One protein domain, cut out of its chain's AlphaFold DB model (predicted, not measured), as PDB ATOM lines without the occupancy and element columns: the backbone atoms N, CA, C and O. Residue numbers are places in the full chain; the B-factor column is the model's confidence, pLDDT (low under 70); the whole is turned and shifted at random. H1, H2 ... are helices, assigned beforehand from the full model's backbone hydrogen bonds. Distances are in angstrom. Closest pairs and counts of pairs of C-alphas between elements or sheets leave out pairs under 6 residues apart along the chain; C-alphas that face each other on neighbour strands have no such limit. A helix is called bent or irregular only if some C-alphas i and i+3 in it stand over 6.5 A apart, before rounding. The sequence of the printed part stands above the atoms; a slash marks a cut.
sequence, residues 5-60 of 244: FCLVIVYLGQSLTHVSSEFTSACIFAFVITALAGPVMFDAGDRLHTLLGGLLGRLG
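This is residues 5 to 60 of the 244 residues of the protein "NAD-binding protein" of Planctomycetaceae bacterium (UniProt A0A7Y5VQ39). One long, bent helix, H2, makes the length, and the short helix H1 folds back beside the beginning of its arm H2a as a lopsided hairpin; residues 32 to 60 stick out free, with arm H2b turned off at the far end. The printed part has 56 residues with two named helices, H1 then H2, and no named strand: all helix, extended, radius of gyration of the C-alphas 18.2 A, spans 54 by 23 by 17 A.

H2, residues 21 to 58, was assigned as one helix by its hydrogen bonds but is bent: C-alphas 43 and 46 are 6.6 A apart. H2a, residues 21 to 43, is 34.1 A long from C-alpha 21 at (-1.790, -57.759, 10.904); H2b, residues 46 to 58, is 18.7 A long and ends with C-alpha 58 at (37.780, -32.690, 0.503). H1 is residues 5 to 15, 15.4 A.

H2a has a kink of 32 degrees near residue 37, and H2b is about perpendicular to it, at 80 degrees. H1 and H2a, a helical hairpin, touch, H2a with residues 21 to 28 alone; the closest C-alphas, of Val 10 and Thr 24, are 6.1 A apart. They run opposite ways at a shallow tilt of 15 degrees. H1 and H2b are apart. Every O i to N i+4 pair is within hydrogen-bond range in H1 and H2b, and 17 of 19 in H2a.

The two farthest C-alphas, of Leu 16 and Arg 58, are 53.9 A apart. The printed part has no cut, and the link from H1 to H2 is tight. Mean pLDDT of the printed part is 78.1; residues 41 to 54, 56 to 58 and 60 are under 70.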
ATOM      1  N   PHE A   5      -3.254 -40.906   4.946       82.81
ATOM      2  CA  PHE A   5      -3.999 -41.598   3.893       82.81
ATOM      3  C   PHE A   5      -3.429 -42.990   3.560       82.81
ATOM      4  O   PHE A   5      -4.161 -43.908   3.202       82.81
ATOM      5  N   CYS A   6      -2.118 -43.182   3.723       81.69
ATOM      6  CA  CYS A   6      -1.465 -44.473   3.516       81.69
ATOM      7  C   CYS A   6      -1.812 -45.464   4.640       81.69
ATOM      8  O   CYS A   6      -2.050 -46.636   4.358       81.69
ATOM      9  N   LEU A   7      -1.938 -44.997   5.889       83.12
ATOM     10  CA  LEU A   7      -2.401 -45.828   7.008       83.12
ATOM     11  C   LEU A   7      -3.855 -46.274   6.831       83.12
ATOM     12  O   LEU A   7      -4.171 -47.427   7.119       83.12
ATOM     13  N   VAL A   8      -4.714 -45.405   6.291       85.94
ATOM     14  CA  VAL A   8      -6.101 -45.761   5.952       85.94
ATOM     15  C   VAL A   8      -6.141 -46.887   4.914       85.94
ATOM     16  O   VAL A   8      -6.885 -47.848   5.091       85.94
ATOM     17  N   ILE A   9      -5.311 -46.821   3.865       87.25
ATOM     18  CA  ILE A   9      -5.232 -47.871   2.833       87.25
ATOM     19  C   ILE A   9      -4.729 -49.196   3.420       87.25
ATOM     20  O   ILE A   9      -5.291 -50.248   3.119       87.25
ATOM     21  N   VAL A  10      -3.694 -49.156   4.263       87.69
ATOM     22  CA  VAL A  10      -3.138 -50.358   4.906       87.69
ATOM     23  C   VAL A  10      -4.171 -51.006   5.836       87.69
ATOM     24  O   VAL A  10      -4.377 -52.216   5.766       87.69
ATOM     25  N   TYR A  11      -4.892 -50.206   6.626       86.50
ATOM     26  CA  TYR A  11      -5.983 -50.681   7.480       86.50
ATOM     27  C   TYR A  11      -7.135 -51.297   6.669       86.50
ATOM     28  O   TYR A  11      -7.631 -52.374   7.004       86.50
ATOM     29  N   LEU A  12      -7.529 -50.662   5.558       88.00
ATOM     30  CA  LEU A  12      -8.556 -51.199   4.665       88.00
ATOM     31  C   LEU A  12      -8.106 -52.539   4.056       88.00
ATOM     32  O   LEU A  12      -8.870 -53.502   4.040       88.00
ATOM     33  N   GLY A  13      -6.846 -52.627   3.622       86.25
ATOM     34  CA  GLY A  13      -6.235 -53.856   3.116       86.25
ATOM     35  C   GLY A  13      -6.220 -54.988   4.146       86.25
ATOM     36  O   GLY A  13      -6.466 -56.138   3.784       86.25
ATOM     37  N   GLN A  14      -6.019 -54.669   5.427       88.56
ATOM     38  CA  GLN A  14      -6.130 -55.640   6.516       88.56
ATOM     39  C   GLN A  14      -7.579 -56.101   6.722       88.56
ATOM     40  O   GLN A  14      -7.828 -57.300   6.839       88.56
ATOM     41  N   SER A  15      -8.546 -55.177   6.712       84.75
ATOM     42  CA  SER A  15      -9.973 -55.509   6.869       84.75
ATOM     43  C   SER A  15     -10.513 -56.406   5.747       84.75
ATOM     44  O   SER A  15     -11.397 -57.227   5.980       84.75
ATOM     45  N   LEU A  16      -9.932 -56.296   4.549       90.00
ATOM     46  CA  LEU A  16     -10.232 -57.125   3.382       90.00
ATOM     47  C   LEU A  16      -9.354 -58.385   3.294       90.00
ATOM     48  O   LEU A  16      -9.401 -59.088   2.290       90.00
ATOM     49  N   THR A  17      -8.543 -58.688   4.316       85.38
ATOM     50  CA  THR A  17      -7.605 -59.832   4.383       85.38
ATOM     51  C   THR A  17      -6.509 -59.864   3.307       85.38
ATOM     52  O   THR A  17      -5.797 -60.855   3.173       85.38
ATOM     53  N   HIS A  18      -6.312 -58.768   2.571       88.12
ATOM     54  CA  HIS A  18      -5.237 -58.627   1.583       88.12
ATOM     55  C   HIS A  18      -3.871 -58.343   2.223       88.12
ATOM     56  O   HIS A  18      -2.837 -58.530   1.583       88.12
ATOM     57  N   VAL A  19      -3.859 -57.859   3.467       88.50
ATOM     58  CA  VAL A  19      -2.658 -57.447   4.199       88.50
ATOM     59  C   VAL A  19      -2.681 -58.069   5.592       88.50
ATOM     60  O   VAL A  19      -3.719 -58.083   6.252       88.50
ATOM     61  N   SER A  20      -1.543 -58.591   6.052       88.00
ATOM     62  CA  SER A  20      -1.459 -59.212   7.375       88.00
ATOM     63  C   SER A  20      -1.436 -58.177   8.507       88.00
ATOM     64  O   SER A  20      -1.097 -57.000   8.320       88.00
ATOM     65  N   SER A  21      -1.792 -58.618   9.713       84.44
ATOM     66  CA  SER A  21      -1.790 -57.759  10.904       84.44
ATOM     67  C   SER A  21      -0.375 -57.312  11.306       84.44
ATOM     68  O   SER A  21      -0.174 -56.195  11.790       84.44
ATOM     69  N   GLU A  22       0.624 -58.145  11.012       89.19
ATOM     70  CA  GLU A  22       2.042 -57.896  11.261       89.19
ATOM     71  C   GLU A  22       2.569 -56.776  10.356       89.19
ATOM     72  O   GLU A  22       3.263 -55.875  10.828       89.19
ATOM     73  N   PHE A  23       2.192 -56.782   9.072       86.44
ATOM     74  CA  PHE A  23       2.582 -55.733   8.126       86.44
ATOM     75  C   PHE A  23       1.966 -54.382   8.503       86.44
ATOM     76  O   PHE A  23       2.650 -53.359   8.509       86.44
ATOM     77  N   THR A  24       0.693 -54.381   8.904       85.44
ATOM     78  CA  THR A  24      -0.002 -53.163   9.346       85.44
ATOM     79  C   THR A  24       0.650 -52.557  10.587       85.44
ATOM     80  O   THR A  24       0.903 -51.351  10.637       85.44
ATOM     81  N   SER A  25       1.021 -53.402  11.552       87.56
ATOM     82  CA  SER A  25       1.744 -52.983  12.757       87.56
ATOM     83  C   SER A  25       3.119 -52.388  12.427       87.56
ATOM     84  O   SER A  25       3.486 -51.346  12.974       87.56
ATOM     85  N   ALA A  26       3.857 -52.986  11.484       88.44
ATOM     86  CA  ALA A  26       5.142 -52.460  11.021       88.44
ATOM     87  C   ALA A  26       5.004 -51.083  10.342       88.44
ATOM     88  O   ALA A  26       5.811 -50.188  10.599       88.44
ATOM     89  N   CYS A  27       3.961 -50.876   9.529       85.38
ATOM     90  CA  CYS A  27       3.684 -49.587   8.887       85.38
ATOM     91  C   CYS A  27       3.338 -48.483   9.896       85.38
ATOM     92  O   CYS A  27       3.856 -47.371   9.778       85.38
ATOM     93  N   ILE A  28       2.505 -48.782  10.900       86.94
ATOM     94  CA  ILE A  28       2.165 -47.836  11.977       86.94
ATOM     95  C   ILE A  28       3.420 -47.462  12.766       86.94
ATOM     96  O   ILE A  28       3.676 -46.284  13.010       86.94
ATOM     97  N   PHE A  29       4.245 -48.449  13.115       89.25
ATOM     98  CA  PHE A  29       5.481 -48.218  13.853       89.25
ATOM     99  C   PHE A  29       6.472 -47.351  13.063       89.25
ATOM    100  O   PHE A  29       6.996 -46.370  13.591       89.25
ATOM    101  N   ALA A  30       6.668 -47.641  11.772       85.69
ATOM    102  CA  ALA A  30       7.502 -46.829  10.890       85.69
ATOM    103  C   ALA A  30       6.971 -45.391  10.746       85.69
ATOM    104  O   ALA A  30       7.761 -44.444  10.748       85.69
ATOM    105  N   PHE A  31       5.649 -45.210  10.661       86.50
ATOM    106  CA  PHE A  31       5.013 -43.892  10.633       86.50
ATOM    107  C   PHE A  31       5.290 -43.102  11.915       86.50
ATOM    108  O   PHE A  31       5.766 -41.972  11.828       86.50
ATOM    109  N   VAL A  32       5.071 -43.703  13.090       88.50
ATOM    110  CA  VAL A  32       5.298 -43.053  14.393       88.50
ATOM    111  C   VAL A  32       6.765 -42.673  14.570       88.50
ATOM    112  O   VAL A  32       7.058 -41.526  14.904       88.50
ATOM    113  N   ILE A  33       7.695 -43.590  14.284       87.62
ATOM    114  CA  ILE A  33       9.134 -43.296  14.352       87.62
ATOM    115  C   ILE A  33       9.485 -42.144  13.415       87.62
ATOM    116  O   ILE A  33      10.168 -41.214  13.826       87.62
ATOM    117  N   THR A  34       9.010 -42.172  12.169       83.31
ATOM    118  CA  THR A  34       9.336 -41.131  11.185       83.31
ATOM    119  C   THR A  34       8.725 -39.780  11.566       83.31
ATOM    120  O   THR A  34       9.369 -38.750  11.385       83.31
ATOM    121  N   ALA A  35       7.511 -39.768  12.119       81.94
ATOM    122  CA  ALA A  35       6.832 -38.557  12.572       81.94
ATOM    123  C   ALA A  35       7.524 -37.923  13.788       81.94
ATOM    124  O   ALA A  35       7.647 -36.703  13.846       81.94
ATOM    125  N   LEU A  36       8.023 -38.737  14.724       85.31
ATOM    126  CA  LEU A  36       8.770 -38.266  15.895       85.31
ATOM    127  C   LEU A  36      10.216 -37.886  15.559       85.31
ATOM    128  O   LEU A  36      10.753 -36.930  16.111       85.31
ATOM    129  N   ALA A  37      10.850 -38.619  14.646       80.94
ATOM    130  CA  ALA A  37      12.222 -38.357  14.239       80.94
ATOM    131  C   ALA A  37      12.329 -37.170  13.272       80.94
ATOM    132  O   ALA A  37      13.376 -36.539  13.228       80.94
ATOM    133  N   GLY A  38      11.270 -36.841  12.525       74.12
ATOM    134  CA  GLY A  38      11.245 -35.726  11.572       74.12
ATOM    135  C   GLY A  38      11.660 -34.381  12.185       74.12
ATOM    136  O   GLY A  38      12.633 -33.801  11.705       74.12
ATOM    137  N   PRO A  39      11.002 -33.906  13.260       76.06
ATOM    138  CA  PRO A  39      11.369 -32.659  13.935       76.06
ATOM    139  C   PRO A  39      12.815 -32.651  14.455       76.06
ATOM    140  O   PRO A  39      13.528 -31.668  14.277       76.06
ATOM    141  N   VAL A  40      13.279 -33.766  15.033       74.75
ATOM    142  CA  VAL A  40      14.651 -33.902  15.564       74.75
ATOM    143  C   VAL A  40      15.692 -33.925  14.439       74.75
ATOM    144  O   VAL A  40      16.754 -33.319  14.556       74.75
ATOM    145  N   MET A  41      15.396 -34.609  13.331       68.88
ATOM    146  CA  MET A  41      16.265 -34.657  12.154       68.88
ATOM    147  C   MET A  41      16.312 -33.327  11.405       68.88
ATOM    148  O   MET A  41      17.334 -33.038  10.792       68.88
ATOM    149  N   PHE A  42      15.249 -32.520  11.453       65.19
ATOM    150  CA  PHE A  42      15.244 -31.189  10.848       65.19
ATOM    151  C   PHE A  42      16.216 -30.251  11.582       65.19
ATOM    152  O   PHE A  42      17.047 -29.620  10.941       65.19
ATOM    153  N   ASP A  43      16.210 -30.272  12.919       62.75
ATOM    154  CA  ASP A  43      17.126 -29.480  13.759       62.75
ATOM    155  C   ASP A  43      18.586 -29.993  13.701       62.75
ATOM    156  O   ASP A  43      19.557 -29.233  13.709       62.75
ATOM    157  N   ALA A  44      18.776 -31.310  13.558       64.62
ATOM    158  CA  ALA A  44      20.097 -31.914  13.356       64.62
ATOM    159  C   ALA A  44      20.620 -31.801  11.907       64.62
ATOM    160  O   ALA A  44      21.817 -32.001  11.667       64.62
ATOM    161  N   GLY A  45      19.743 -31.492  10.947       61.00
ATOM    162  CA  GLY A  45      20.036 -31.456   9.516       61.00
ATOM    163  C   GLY A  45      21.112 -30.436   9.166       61.00
ATOM    164  O   GLY A  45      22.055 -30.767   8.451       61.00
ATOM    165  N   ASP A  46      21.056 -29.247   9.767       59.81
ATOM    166  CA  ASP A  46      22.035 -28.177   9.531       59.81
ATOM    167  C   ASP A  46      23.437 -28.534  10.052       59.81
ATOM    168  O   ASP A  46      24.462 -28.226   9.425       59.81
ATOM    169  N   ARG A  47      23.512 -29.273  11.168       59.09
ATOM    170  CA  ARG A  47      24.782 -29.786  11.712       59.09
ATOM    171  C   ARG A  47      25.355 -30.909  10.854       59.09
ATOM    172  O   ARG A  47      26.565 -30.969  10.641       59.09
ATOM    173  N   LEU A  48      24.502 -31.791  10.338       65.25
ATOM    174  CA  LEU A  48      24.931 -32.868   9.448       65.25
ATOM    175  C   LEU A  48      25.389 -32.316   8.090       65.25
ATOM    176  O   LEU A  48      26.403 -32.765   7.555       65.25
ATOM    177  N   HIS A  49      24.695 -31.307   7.564       59.25
ATOM    178  CA  HIS A  49      25.001 -30.685   6.279       59.25
ATOM    179  C   HIS A  49      26.348 -29.948   6.296       59.25
ATOM    180  O   HIS A  49      27.118 -30.025   5.338       59.25
ATOM    181  N   THR A  50      26.682 -29.280   7.403       64.06
ATOM    182  CA  THR A  50      27.986 -28.619   7.580       64.06
ATOM    183  C   THR A  50      29.134 -29.621   7.742       64.06
ATOM    184  O   THR A  50      30.203 -29.436   7.158       64.06
ATOM    185  N   LEU A  51      28.907 -30.728   8.457       67.62
ATOM    186  CA  LEU A  51      29.923 -31.757   8.705       67.62
ATOM    187  C   LEU A  51      30.200 -32.621   7.460       67.62
ATOM    188  O   LEU A  51      31.358 -32.862   7.113       67.62
ATOM    189  N   LEU A  52      29.149 -33.015   6.732       68.44
ATOM    190  CA  LEU A  52      29.272 -33.723   5.453       68.44
ATOM    191  C   LEU A  52      29.798 -32.811   4.341       68.44
ATOM    192  O   LEU A  52      30.597 -33.266   3.527       68.44
ATOM    193  N   GLY A  53      29.424 -31.527   4.328       63.50
ATOM    194  CA  GLY A  53      29.924 -30.550   3.358       63.50
ATOM    195  C   GLY A  53      31.447 -30.396   3.399       63.50
ATOM    196  O   GLY A  53      32.097 -30.390   2.353       63.50
ATOM    197  N   GLY A  54      32.042 -30.367   4.598       64.31
ATOM    198  CA  GLY A  54      33.500 -30.323   4.762       64.31
ATOM    199  C   GLY A  54      34.216 -31.593   4.281       64.31
ATOM    200  O   GLY A  54      35.313 -31.518   3.723       64.31
ATOM    201  N   LEU A  55      33.592 -32.762   4.456       70.62
ATOM    202  CA  LEU A  55      34.150 -34.052   4.039       70.62
ATOM    203  C   LEU A  55      34.026 -34.261   2.518       70.62
ATOM    204  O   LEU A  55      34.993 -34.640   1.861       70.62
ATOM    205  N   LEU A  56      32.862 -33.936   1.948       68.62
ATOM    206  CA  LEU A  56      32.568 -34.012   0.510       68.62
ATOM    207  C   LEU A  56      33.386 -32.998  -0.301       68.62
ATOM    208  O   LEU A  56      33.873 -33.332  -1.382       68.62
ATOM    209  N   GLY A  57      33.623 -31.801   0.250       64.25
ATOM    210  CA  GLY A  57      34.510 -30.803  -0.349       64.25
ATOM    211  C   GLY A  57      35.967 -31.274  -0.443       64.25
ATOM    212  O   GLY A  57      36.638 -31.002  -1.437       64.25
ATOM    213  N   ARG A  58      36.447 -32.052   0.539       67.81
ATOM    214  CA  ARG A  58      37.780 -32.690   0.503       67.81
ATOM    215  C   ARG A  58      37.871 -33.851  -0.489       67.81
ATOM    216  O   ARG A  58      38.952 -34.120  -0.998       67.81
ATOM    217  N   LEU A  59      36.749 -34.505  -0.783       78.62
ATOM    218  CA  LEU A  59      36.628 -35.604  -1.749       78.62
ATOM    219  C   LEU A  59      36.392 -35.132  -3.198       78.62
ATOM    220  O   LEU A  59      36.217 -35.959  -4.087       78.62
ATOM    221  N   GLY A  60      36.414 -33.819  -3.459       58.06
ATOM    222  CA  GLY A  60      36.356 -33.264  -4.817       58.06
ATOM    223  C   GLY A  60      34.946 -33.069  -5.382       58.06
ATOM    224  O   GLY A  60      34.808 -32.650  -6.532       58.06
TER     225      GLY A  60